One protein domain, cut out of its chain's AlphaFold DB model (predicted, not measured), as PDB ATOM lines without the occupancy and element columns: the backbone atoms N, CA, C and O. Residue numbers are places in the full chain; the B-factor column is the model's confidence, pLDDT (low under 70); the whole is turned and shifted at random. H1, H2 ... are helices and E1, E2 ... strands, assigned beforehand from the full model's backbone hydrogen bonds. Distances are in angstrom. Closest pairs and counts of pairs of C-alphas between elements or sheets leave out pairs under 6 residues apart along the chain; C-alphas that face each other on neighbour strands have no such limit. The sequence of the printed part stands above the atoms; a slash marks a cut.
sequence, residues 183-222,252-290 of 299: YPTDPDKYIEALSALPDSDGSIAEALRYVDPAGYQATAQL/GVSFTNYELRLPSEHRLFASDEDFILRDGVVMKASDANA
ATOM      1  N   TYR A 183     -10.334  44.946  -6.628       93.50
ATOM      2  CA  TYR A 183      -9.182  44.085  -6.919       93.50
ATOM      3  C   TYR A 183      -9.640  42.637  -7.168       93.50
ATOM      4  O   TYR A 183     -10.666  42.229  -6.611       93.50
ATOM      5  N   PRO A 184      -8.888  41.837  -7.950       93.81
ATOM      6  CA  PRO A 184      -9.175  40.415  -8.110       93.81
ATOM      7  C   PRO A 184      -9.268  39.738  -6.738       93.81
ATOM      8  O   PRO A 184      -8.428  39.972  -5.881       93.81
ATOM      9  N   THR A 185     -10.304  38.941  -6.485       91.06
ATOM     10  CA  THR A 185     -10.466  38.262  -5.180       91.06
ATOM     11  C   THR A 185      -9.970  36.816  -5.225       91.06
ATOM     12  O   THR A 185      -9.470  36.302  -4.230       91.06
ATOM     13  N   ASP A 186     -10.065  36.180  -6.396       91.50
ATOM     14  CA  ASP A 186      -9.666  34.792  -6.615       91.50
ATOM     15  C   ASP A 186      -8.136  34.691  -6.826       91.50
ATOM     16  O   ASP A 186      -7.636  35.189  -7.843       91.50
ATOM     17  N   PRO A 187      -7.380  34.015  -5.935       88.00
ATOM     18  CA  PRO A 187      -5.924  33.872  -6.065       88.00
ATOM     19  C   PRO A 187      -5.516  33.024  -7.278       88.00
ATOM     20  O   PRO A 187      -4.483  33.262  -7.893       88.00
ATOM     21  N   ASP A 188      -6.358  32.085  -7.704       88.38
ATOM     22  CA  ASP A 188      -6.042  31.234  -8.856       88.38
ATOM     23  C   ASP A 188      -6.300  31.934 -10.202       88.38
ATOM     24  O   ASP A 188      -5.754  31.532 -11.227       88.38
ATOM     25  N   LYS A 189      -7.131  32.989 -10.216       90.69
ATOM     26  CA  LYS A 189      -7.574  33.666 -11.450       90.69
ATOM     27  C   LYS A 189      -7.027  35.075 -11.624       90.69
ATOM     28  O   LYS A 189      -7.242  35.663 -12.682       90.69
ATOM     29  N   TYR A 190      -6.326  35.648 -10.641       92.88
ATOM     30  CA  TYR A 190      -5.836  37.023 -10.794       92.88
ATOM     31  C   TYR A 190      -4.832  37.151 -11.950       92.88
ATOM     32  O   TYR A 190      -4.803  38.191 -12.598       92.88
ATOM     33  N   ILE A 191      -4.041  36.110 -12.248       94.44
ATOM     34  CA  ILE A 191      -3.097  36.134 -13.376       94.44
ATOM     35  C   ILE A 191      -3.860  36.246 -14.695       94.44
ATOM     36  O   ILE A 191      -3.524  37.090 -15.519       94.44
ATOM     37  N   GLU A 192      -4.909  35.440 -14.872       95.12
ATOM     38  CA  GLU A 192      -5.778  35.509 -16.048       95.12
ATOM     39  C   GLU A 192      -6.436  36.894 -16.143       95.12
ATOM     40  O   GLU A 192      -6.370  37.545 -17.187       95.12
ATOM     41  N   ALA A 193      -6.962  37.392 -15.022       94.75
ATOM     42  CA  ALA A 193      -7.601  38.700 -14.927       94.75
ATOM     43  C   ALA A 193      -6.657  39.862 -15.291       94.75
ATOM     44  O   ALA A 193      -7.057  40.771 -16.017       94.75
ATOM     45  N   LEU A 194      -5.401  39.823 -14.835       94.62
ATOM     46  CA  LEU A 194      -4.391  40.832 -15.167       94.62
ATOM     47  C   LEU A 194      -3.840  40.664 -16.587       94.62
ATOM     48  O   LEU A 194      -3.492  41.656 -17.221       94.62
ATOM     49  N   SER A 195      -3.785  39.439 -17.113       94.81
ATOM     50  CA  SER A 195      -3.352  39.180 -18.494       94.81
ATOM     51  C   SER A 195      -4.362  39.647 -19.547       94.81
ATOM     52  O   SER A 195      -3.993  39.841 -20.702       94.81
ATOM     53  N   ALA A 196      -5.623  39.845 -19.152       95.88
ATOM     54  CA  ALA A 196      -6.671  40.383 -20.014       95.88
ATOM     55  C   ALA A 196      -6.575  41.911 -20.210       95.88
ATOM     56  O   ALA A 196      -7.284  42.461 -21.055       95.88
ATOM     57  N   LEU A 197      -5.724  42.599 -19.440       96.19
ATOM     58  CA  LEU A 197      -5.501  44.038 -19.570       96.19
ATOM     59  C   LEU A 197      -4.737  44.377 -20.864       96.19
ATOM     60  O   LEU A 197      -3.922  43.579 -21.336       96.19
ATOM     61  N   PRO A 198      -4.963  45.568 -21.446       95.81
ATOM     62  CA  PRO A 198      -4.229  46.007 -22.626       95.81
ATOM     63  C   PRO A 198      -2.753  46.278 -22.288       95.81
ATOM     64  O   PRO A 198      -2.424  47.252 -21.619       95.81
ATOM     65  N   ASP A 199      -1.843  45.447 -22.797       96.00
ATOM     66  CA  ASP A 199      -0.394  45.577 -22.578       96.00
ATOM     67  C   ASP A 199       0.339  45.765 -23.913       96.00
ATOM     68  O   ASP A 199       0.723  44.797 -24.572       96.00
ATOM     69  N   SER A 200       0.519  47.019 -24.345       94.56
ATOM     70  CA  SER A 200       1.187  47.336 -25.619       94.56
ATOM     71  C   SER A 200       2.646  46.881 -25.662       94.56
ATOM     72  O   SER A 200       3.155  46.549 -26.733       94.56
ATOM     73  N   ASP A 201       3.304  46.868 -24.501       95.12
ATOM     74  CA  ASP A 201       4.752  46.693 -24.377       95.12
ATOM     75  C   ASP A 201       5.132  45.284 -23.878       95.12
ATOM     76  O   ASP A 201       6.315  44.950 -23.809       95.12
ATOM     77  N   GLY A 202       4.148  44.449 -23.519       96.12
ATOM     78  CA  GLY A 202       4.365  43.113 -22.943       96.12
ATOM     79  C   GLY A 202       4.931  43.132 -21.514       96.12
ATOM     80  O   GLY A 202       5.423  42.115 -21.015       96.12
ATOM     81  N   SER A 203       4.906  44.293 -20.859       95.81
ATOM     82  CA  SER A 203       5.522  44.521 -19.550       95.81
ATOM     83  C   SER A 203       4.765  43.849 -18.401       95.81
ATOM     84  O   SER A 203       5.387  43.375 -17.446       95.81
ATOM     85  N   ILE A 204       3.435  43.775 -18.502       96.06
ATOM     86  CA  ILE A 204       2.558  43.112 -17.535       96.06
ATOM     87  C   ILE A 204       2.712  41.602 -17.704       96.06
ATOM     88  O   ILE A 204       2.952  40.900 -16.721       96.06
ATOM     89  N   ALA A 205       2.672  41.111 -18.945       95.88
ATOM     90  CA  ALA A 205       2.842  39.689 -19.238       95.88
ATOM     91  C   ALA A 205       4.192  39.144 -18.729       95.88
ATOM     92  O   ALA A 205       4.234  38.094 -18.082       95.88
ATOM     93  N   GLU A 206       5.295  39.870 -18.955       95.19
ATOM     94  CA  GLU A 206       6.617  39.454 -18.462       95.19
ATOM     95  C   GLU A 206       6.721  39.545 -16.932       95.19
ATOM     96  O   GLU A 206       7.350  38.689 -16.304       95.19
ATOM     97  N   ALA A 207       6.087  40.542 -16.304       94.44
ATOM     98  CA  ALA A 207       6.075  40.651 -14.848       94.44
ATOM     99  C   ALA A 207       5.286  39.505 -14.191       94.44
ATOM    100  O   ALA A 207       5.751  38.952 -13.193       94.44
ATOM    101  N   LEU A 208       4.153  39.103 -14.780       94.50
ATOM    102  CA  LEU A 208       3.292  38.019 -14.288       94.50
ATOM    103  C   LEU A 208       3.911  36.624 -14.436       94.50
ATOM    104  O   LEU A 208       3.582  35.726 -13.665       94.50
ATOM    105  N   ARG A 209       4.844  36.436 -15.377       92.94
ATOM    106  CA  ARG A 209       5.478  35.138 -15.675       92.94
ATOM    107  C   ARG A 209       6.114  34.449 -14.464       92.94
ATOM    108  O   ARG A 209       6.255  33.226 -14.458       92.94
ATOM    109  N   TYR A 210       6.551  35.227 -13.479       87.88
ATOM    110  CA  TYR A 210       7.274  34.730 -12.308       87.88
ATOM    111  C   TYR A 210       6.488  34.883 -11.007       87.88
ATOM    112  O   TYR A 210       7.063  34.681  -9.942       87.88
ATOM    113  N   VAL A 211       5.219  35.276 -11.062       91.56
ATOM    114  CA  VAL A 211       4.422  35.476  -9.851       91.56
ATOM    115  C   VAL A 211       3.800  34.149  -9.431       91.56
ATOM    116  O   VAL A 211       3.319  33.390 -10.271       91.56
ATOM    117  N   ASP A 212       3.832  33.857  -8.132       90.06
ATOM    118  CA  ASP A 212       3.142  32.699  -7.569       90.06
ATOM    119  C   ASP A 212       1.632  32.978  -7.498       90.06
ATOM    120  O   ASP A 212       1.230  33.951  -6.845       90.06
ATOM    121  N   PRO A 213       0.770  32.151  -8.120       88.00
ATOM    122  CA  PRO A 213      -0.673  32.249  -7.928       88.00
ATOM    123  C   PRO A 213      -1.071  32.182  -6.445       88.00
ATOM    124  O   PRO A 213      -1.914  32.947  -5.979       88.00
ATOM    125  N   ALA A 214      -0.405  31.324  -5.664       89.00
ATOM    126  CA  ALA A 214      -0.729  31.112  -4.254       89.00
ATOM    127  C   ALA A 214      -0.257  32.258  -3.339       89.00
ATOM    128  O   ALA A 214      -0.685  32.357  -2.188       89.00
ATOM    129  N   GLY A 215       0.627  33.128  -3.837       87.12
ATOM    130  CA  GLY A 215       1.215  34.234  -3.084       87.12
ATOM    131  C   GLY A 215       0.342  35.487  -2.995       87.12
ATOM    132  O   GLY A 215       0.774  36.463  -2.381       87.12
ATOM    133  N   TYR A 216      -0.838  35.489  -3.618       92.50
ATOM    134  CA  TYR A 216      -1.741  36.636  -3.664       92.50
ATOM    135  C   TYR A 216      -2.855  36.539  -2.617       92.50
ATOM    136  O   TYR A 216      -3.574  35.544  -2.543       92.50
ATOM    137  N   GLN A 217      -3.031  37.599  -1.827       90.69
ATOM    138  CA  GLN A 217      -4.093  37.715  -0.829       90.69
ATOM    139  C   GLN A 217      -4.720  39.111  -0.867       90.69
ATOM    140  O   GLN A 217      -4.095  40.104  -0.496       90.69
ATOM    141  N   ALA A 218      -5.986  39.195  -1.272       87.44
ATOM    142  CA  ALA A 218      -6.785  40.409  -1.141       87.44
ATOM    143  C   ALA A 218      -7.501  40.413   0.220       87.44
ATOM    144  O   ALA A 218      -8.222  39.473   0.556       87.44
ATOM    145  N   THR A 219      -7.325  41.470   1.014       85.06
ATOM    146  CA  THR A 219      -7.984  41.634   2.317       85.06
ATOM    147  C   THR A 219      -8.797  42.923   2.350       85.06
ATOM    148  O   THR A 219      -8.287  44.018   2.133       85.06
ATOM    149  N   ALA A 220     -10.091  42.820   2.645       81.00
ATOM    150  CA  ALA A 220     -10.930  43.989   2.878       81.00
ATOM    151  C   ALA A 220     -10.889  44.355   4.366       81.00
ATOM    152  O   ALA A 220     -11.363  43.599   5.214       81.00
ATOM    153  N   GLN A 221     -10.328  45.518   4.695       76.00
ATOM    154  CA  GLN A 221     -10.382  46.078   6.042       76.00
ATOM    155  C   GLN A 221     -11.494  47.126   6.106       76.00
ATOM    156  O   GLN A 221     -11.437  48.184   5.476       76.00
ATOM    157  N   LEU A 222     -12.530  46.827   6.886       70.31
ATOM    158  CA  LEU A 222     -13.578  47.781   7.229       70.31
ATOM    159  C   LEU A 222     -13.049  48.694   8.338       70.31
ATOM    160  O   LEU A 222     -12.965  48.283   9.498       70.31
ATOM    161  N   GLY A 252     -18.865  53.402   7.137       61.00
ATOM    162  CA  GLY A 252     -17.517  52.880   7.287       61.00
ATOM    163  C   GLY A 252     -16.823  52.934   5.933       61.00
ATOM    164  O   GLY A 252     -17.353  52.440   4.940       61.00
ATOM    165  N   VAL A 253     -15.644  53.549   5.880       69.19
ATOM    166  CA  VAL A 253     -14.822  53.524   4.671       69.19
ATOM    167  C   VAL A 253     -14.150  52.154   4.626       69.19
ATOM    168  O   VAL A 253     -13.353  51.813   5.501       69.19
ATOM    169  N   SER A 254     -14.509  51.331   3.643       70.94
ATOM    170  CA  SER A 254     -13.837  50.055   3.402       70.94
ATOM    171  C   SER A 254     -12.593  50.284   2.550       70.94
ATOM    172  O   SER A 254     -12.697  50.809   1.440       70.94
ATOM    173  N   PHE A 255     -11.434  49.853   3.040       78.19
ATOM    174  CA  PHE A 255     -10.204  49.815   2.257       78.19
ATOM    175  C   PHE A 255      -9.938  48.369   1.848       78.19
ATOM    176  O   PHE A 255      -9.849  47.476   2.692       78.19
ATOM    177  N   THR A 256      -9.857  48.119   0.546       83.00
ATOM    178  CA  THR A 256      -9.370  46.847   0.012       83.00
ATOM    179  C   THR A 256      -7.859  46.939  -0.094       83.00
ATOM    180  O   THR A 256      -7.359  47.693  -0.931       83.00
ATOM    181  N   ASN A 257      -7.169  46.190   0.753       88.31
ATOM    182  CA  ASN A 257      -5.727  46.036   0.702       88.31
ATOM    183  C   ASN A 257      -5.394  44.739  -0.032       88.31
ATOM    184  O   ASN A 257      -6.187  43.793  -0.039       88.31
ATOM    185  N   TYR A 258      -4.218  44.669  -0.628       92.00
ATOM    186  CA  TYR A 258      -3.722  43.434  -1.211       92.00
ATOM    187  C   TYR A 258      -2.269  43.205  -0.816       92.00
ATOM    188  O   TYR A 258      -1.479  44.137  -0.663       92.00
ATOM    189  N   GLU A 259      -1.933  41.935  -0.663       93.69
ATOM    190  CA  GLU A 259      -0.583  41.458  -0.431       93.69
ATOM    191  C   GLU A 259      -0.233  40.470  -1.537       93.69
ATOM    192  O   GLU A 259      -1.003  39.560  -1.845       93.69
ATOM    193  N   LEU A 260       0.918  40.673  -2.165       93.56
ATOM    194  CA  LEU A 260       1.445  39.782  -3.181       93.56
ATOM    195  C   LEU A 260       2.897  39.447  -2.868       93.56
ATOM    196  O   LEU A 260       3.731  40.343  -2.741       93.56
ATOM    197  N   ARG A 261       3.211  38.155  -2.805       92.88
ATOM    198  CA  ARG A 261       4.591  37.679  -2.695       92.88
ATOM    199  C   ARG A 261       5.233  37.525  -4.071       92.88
ATOM    200  O   ARG A 261       4.722  36.832  -4.945       92.88
ATOM    201  N   LEU A 262       6.375  38.177  -4.244       92.62
ATOM    202  CA  LEU A 262       7.223  38.137  -5.425       92.62
ATOM    203  C   LEU A 262       8.489  37.335  -5.088       92.62
ATOM    204  O   LEU A 262       9.132  37.620  -4.072       92.62
ATOM    205  N   PRO A 263       8.889  36.362  -5.919       91.69
ATOM    206  CA  PRO A 263      10.054  35.547  -5.617       91.69
ATOM    207  C   PRO A 263      11.365  36.329  -5.741       91.69
ATOM    208  O   PRO A 263      11.522  37.207  -6.601       91.69
ATOM    209  N   SER A 264      12.338  35.928  -4.927       89.25
ATOM    210  CA  SER A 264      13.736  36.367  -5.019       89.25
ATOM    211  C   SER A 264      14.444  35.875  -6.304       89.25
ATOM    212  O   SER A 264      13.884  35.118  -7.105       89.25
ATOM    213  N   GLU A 265      15.706  36.281  -6.531       85.81
ATOM    214  CA  GLU A 265      16.515  35.870  -7.706       85.81
ATOM    215  C   GLU A 265      16.569  34.342  -7.874       85.81
ATOM    216  O   GLU A 265      16.561  33.830  -8.996       85.81
ATOM    217  N   HIS A 266      16.571  33.609  -6.759       85.31
ATOM    218  CA  HIS A 266      16.656  32.151  -6.744       85.31
ATOM    219  C   HIS A 266      15.354  31.449  -7.137       85.31
ATOM    220  O   HIS A 266      15.372  30.235  -7.338       85.31
ATOM    221  N   ARG A 267      14.245  32.191  -7.286       84.00
ATOM    222  CA  ARG A 267      12.913  31.647  -7.612       84.00
ATOM    223  C   ARG A 267      12.439  30.582  -6.619       84.00
ATOM    224  O   ARG A 267      11.677  29.688  -6.975       84.00
ATOM    225  N   LEU A 268      12.926  30.668  -5.386       84.19
ATOM    226  CA  LEU A 268      12.476  29.845  -4.278       84.19
ATOM    227  C   LEU A 268      11.396  30.634  -3.552       84.19
ATOM    228  O   LEU A 268      11.680  31.702  -3.025       84.19
ATOM    229  N   PHE A 269      10.172  30.120  -3.568       83.50
ATOM    230  CA  PHE A 269       9.052  30.727  -2.862       83.50
ATOM    231  C   PHE A 269       9.138  30.452  -1.357       83.50
ATOM    232  O   PHE A 269       9.662  29.417  -0.937       83.50
ATOM    233  N   ALA A 270       8.566  31.361  -0.568       85.44
ATOM    234  CA  ALA A 270       8.537  31.328   0.893       85.44
ATOM    235  C   ALA A 270       9.922  31.451   1.552       85.44
ATOM    236  O   ALA A 270      10.147  30.908   2.635       85.44
ATOM    237  N   SER A 271      10.833  32.185   0.912       87.94
ATOM    238  CA  SER A 271      12.121  32.553   1.503       87.94
ATOM    239  C   SER A 271      12.033  33.900   2.232       87.94
ATOM    240  O   SER A 271      11.222  34.754   1.874       87.94
ATOM    241  N   ASP A 272      12.882  34.123   3.239       88.56
ATOM    242  CA  ASP A 272      12.967  35.424   3.932       88.56
ATOM    243  C   ASP A 272      13.461  36.558   3.007       88.56
ATOM    244  O   ASP A 272      13.275  37.739   3.306       88.56
ATOM    245  N   GLU A 273      14.044  36.191   1.863       90.31
ATOM    246  CA  GLU A 273      14.534  37.085   0.809       90.31
ATOM    247  C   GLU A 273      13.466  37.419  -0.246       90.31
ATOM    248  O   GLU A 273      13.743  38.142  -1.208       90.31
ATOM    249  N   ASP A 274      12.251  36.881  -0.112       92.88
ATOM    250  CA  ASP A 274      11.153  37.202  -1.020       92.88
ATOM    251  C   ASP A 274      10.714  38.655  -0.838       92.88
ATOM    252  O   ASP A 274      10.817  39.241   0.241       92.88
ATOM    253  N   PHE A 275      10.190  39.253  -1.902       93.94
ATOM    254  CA  PHE A 275       9.633  40.597  -1.841       93.94
ATOM    255  C   PHE A 275       8.130  40.509  -1.605       93.94
ATOM    256  O   PHE A 275       7.432  39.703  -2.213       93.94
ATOM    257  N   ILE A 276       7.611  41.363  -0.738       94.62
ATOM    258  CA  ILE A 276       6.187  41.511  -0.475       94.62
ATOM    259  C   ILE A 276       5.761  42.850  -1.068       94.62
ATOM    260  O   ILE A 276       6.259  43.907  -0.680       94.62
ATOM    261  N   LEU A 277       4.855  42.798  -2.037       95.38
ATOM    262  CA  LEU A 277       4.154  43.955  -2.570       95.38
ATOM    263  C   LEU A 277       2.851  44.113  -1.790       95.38
ATOM    264  O   LEU A 277       1.925  43.319  -1.955       95.38
ATOM    265  N   ARG A 278       2.775  45.152  -0.966       94.12
ATOM    266  CA  ARG A 278       1.590  45.495  -0.185       94.12
ATOM    267  C   ARG A 278       1.130  46.896  -0.543       94.12
ATOM    268  O   ARG A 278       1.849  47.860  -0.295       94.12
ATOM    269  N   ASP A 279      -0.047  47.000  -1.152       90.75
ATOM    270  CA  ASP A 279      -0.683  48.280  -1.503       90.75
ATOM    271  C   ASP A 279       0.239  49.255  -2.270       90.75
ATOM    272  O   ASP A 279       0.246  50.461  -2.036       90.75
ATOM    273  N   GLY A 280       1.057  48.726  -3.187       89.94
ATOM    274  CA  GLY A 280       2.009  49.506  -3.991       89.94
ATOM    275  C   GLY A 280       3.384  49.721  -3.359       89.94
ATOM    276  O   GLY A 280       4.306  50.163  -4.046       89.94
ATOM    277  N   VAL A 281       3.555  49.361  -2.086       93.69
ATOM    278  CA  VAL A 281       4.851  49.366  -1.403       93.69
ATOM    279  C   VAL A 281       5.491  47.993  -1.548       93.69
ATOM    280  O   VAL A 281       4.950  46.990  -1.092       93.69
ATOM    281  N   VAL A 282       6.654  47.947  -2.187       94.06
ATOM    282  CA  VAL A 282       7.486  46.744  -2.256       94.06
ATOM    283  C   VAL A 282       8.455  46.779  -1.077       94.06
ATOM    284  O   VAL A 282       9.111  47.791  -0.848       94.06
ATOM    285  N   MET A 283       8.543  45.691  -0.323       94.06
ATOM    286  CA  MET A 283       9.474  45.532   0.799       94.06
ATOM    287  C   MET A 283      10.012  44.104   0.828       94.06
ATOM    288  O   MET A 283       9.378  43.207   0.277       94.06
ATOM    289  N   LYS A 284      11.165  43.859   1.452       92.56
ATOM    290  CA  LYS A 284      11.625  42.481   1.678       92.56
ATOM    291  C   LYS A 284      10.778  41.815   2.764       92.56
ATOM    292  O   LYS A 284      10.332  42.479   3.700       92.56
ATOM    293  N   ALA A 285      10.569  40.505   2.668       90.88
ATOM    294  CA  ALA A 285       9.818  39.733   3.656       90.88
ATOM    295  C   ALA A 285      10.469  39.812   5.047       90.88
ATOM    296  O   ALA A 285       9.762  39.938   6.051       90.88
ATOM    297  N   SER A 286      11.805  39.846   5.100       91.06
ATOM    298  CA  SER A 286      12.578  40.136   6.314       91.06
ATOM    299  C   SER A 286      12.157  41.443   6.998       91.06
ATOM    300  O   SER A 286      12.017  41.487   8.221       91.06
ATOM    301  N   ASP A 287      11.909  42.493   6.212       89.50
ATOM    302  CA  ASP A 287      11.573  43.830   6.708       89.50
ATOM    303  C   ASP A 287      10.096  43.926   7.105       89.50
ATOM    304  O   ASP A 287       9.756  44.607   8.069       89.50
ATOM    305  N   ALA A 288       9.217  43.206   6.403       85.56
ATOM    306  CA  ALA A 288       7.790  43.140   6.716       85.56
ATOM    307  C   ALA A 288       7.512  42.422   8.050       85.56
ATOM    308  O   ALA A 288       6.617  42.818   8.801       85.56
ATOM    309  N   ASN A 289       8.293  41.381   8.357       82.81
ATOM    310  CA  ASN A 289       8.202  40.640   9.618       82.81
ATOM    311  C   ASN A 289       8.858  41.391  10.789       82.81
ATOM    312  O   ASN A 289       8.536  41.139  11.956       82.81
ATOM    313  N   ALA A 290       9.768  42.327  10.504       77.69
ATOM    314  CA  ALA A 290      10.351  43.197  11.511       77.69
ATOM    315  C   ALA A 290       9.291  44.204  11.994       77.69
ATOM    316  O   ALA A 290       8.956  45.166  11.312       77.69
TER     317      ALA A 290
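What this domain is: This is residues 183 to 222 and 252 to 290 of the 299 residues of an uncharacterized protein of Acidobacteria bacterium (UniProt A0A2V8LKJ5). A narrow antiparallel sheet has a long two-strand ribbon, E1 and E2, that reaches out past the short strands E3 and E4, which pair beside residues 258 to 262 of E2. A small helical hairpin, H1 and H2, is set off from one side of the sheet, while the short H3 sits over the other side at E3 and E4. The printed part has 79 residues, with named elements in the order H1 H2 E1 E2 E3 E4 H3; the sheet's order is E1 E2 E3 E4, and the class is mixed, helices and strands. It is only just compact, close to loose, with a radius of gyration of the C-alphas of 13.4 A, and its outline is flat, 42 by 38 by 20 A.

Where its parts are: Find C-alpha 253 at (-14.822, 53.524, 4.671); from there E2, residues 253 to 262, runs 28.7 A to C-alpha 262 at (7.223, 38.137, -5.425). Beside it look for E1, residues 216 to 222, 19.6 A long. E3, residues 275 to 278, spans 9.6 A, and E4, residues 281 to 284, spans 10.1 A. The helices are H1, residues 190 to 195, 8.4 A; H2, residues 203 to 208, 8.7 A; and H3, residues 285 to 289, 6.2 A, ending at C-alpha 289 at (8.202, 40.640, 9.618).

How they stand to each other: Begin with E1 and E2, antiparallel at 162 degrees, where N 219 and O 257 are 2.8 A apart, within hydrogen-bond range. E2, E3 and E4 form a meander, each strand the antiparallel neighbour of the one before. In the hairpin E2 and E3, look at N 260 and O 277, 2.8 A apart; in the hairpin E3 and E4, at N 276 and O 283, 2.7 A apart. H3 is on the sheet at a height of 9.3 A, only just over E3, on which 3 of its 5 C-alphas fall; the closest C-alphas of E3 and H3 are those of Phe 275 and Ala 285, 5.6 A apart. H1 and H2 are not on the sheet. They touch as a helical hairpin, opposite ways at a shallow tilt of 25 degrees, with the C-alphas of Ser 195 and Ala 205 closest at 6.3 A. H1 and E1 are only just apart, 8.2 A at the closest. In H1, H2 and H3 every O i to N i+4 pair is within hydrogen-bond range.

The domain as a whole: The C-alphas farthest apart are those of Gly 252 and His 266, at 42.4 A. Residues 223 to 251 are not printed, and C-alphas 222 and 252 are 6.4 A apart across this cut. The link from E2 to E3, residues 263 to 274, is long. Residues 198 to 203, of which 203 belongs to H2, stand free. The mean pLDDT of the printed part is 89.5, and residues 252 to 253 are under 70.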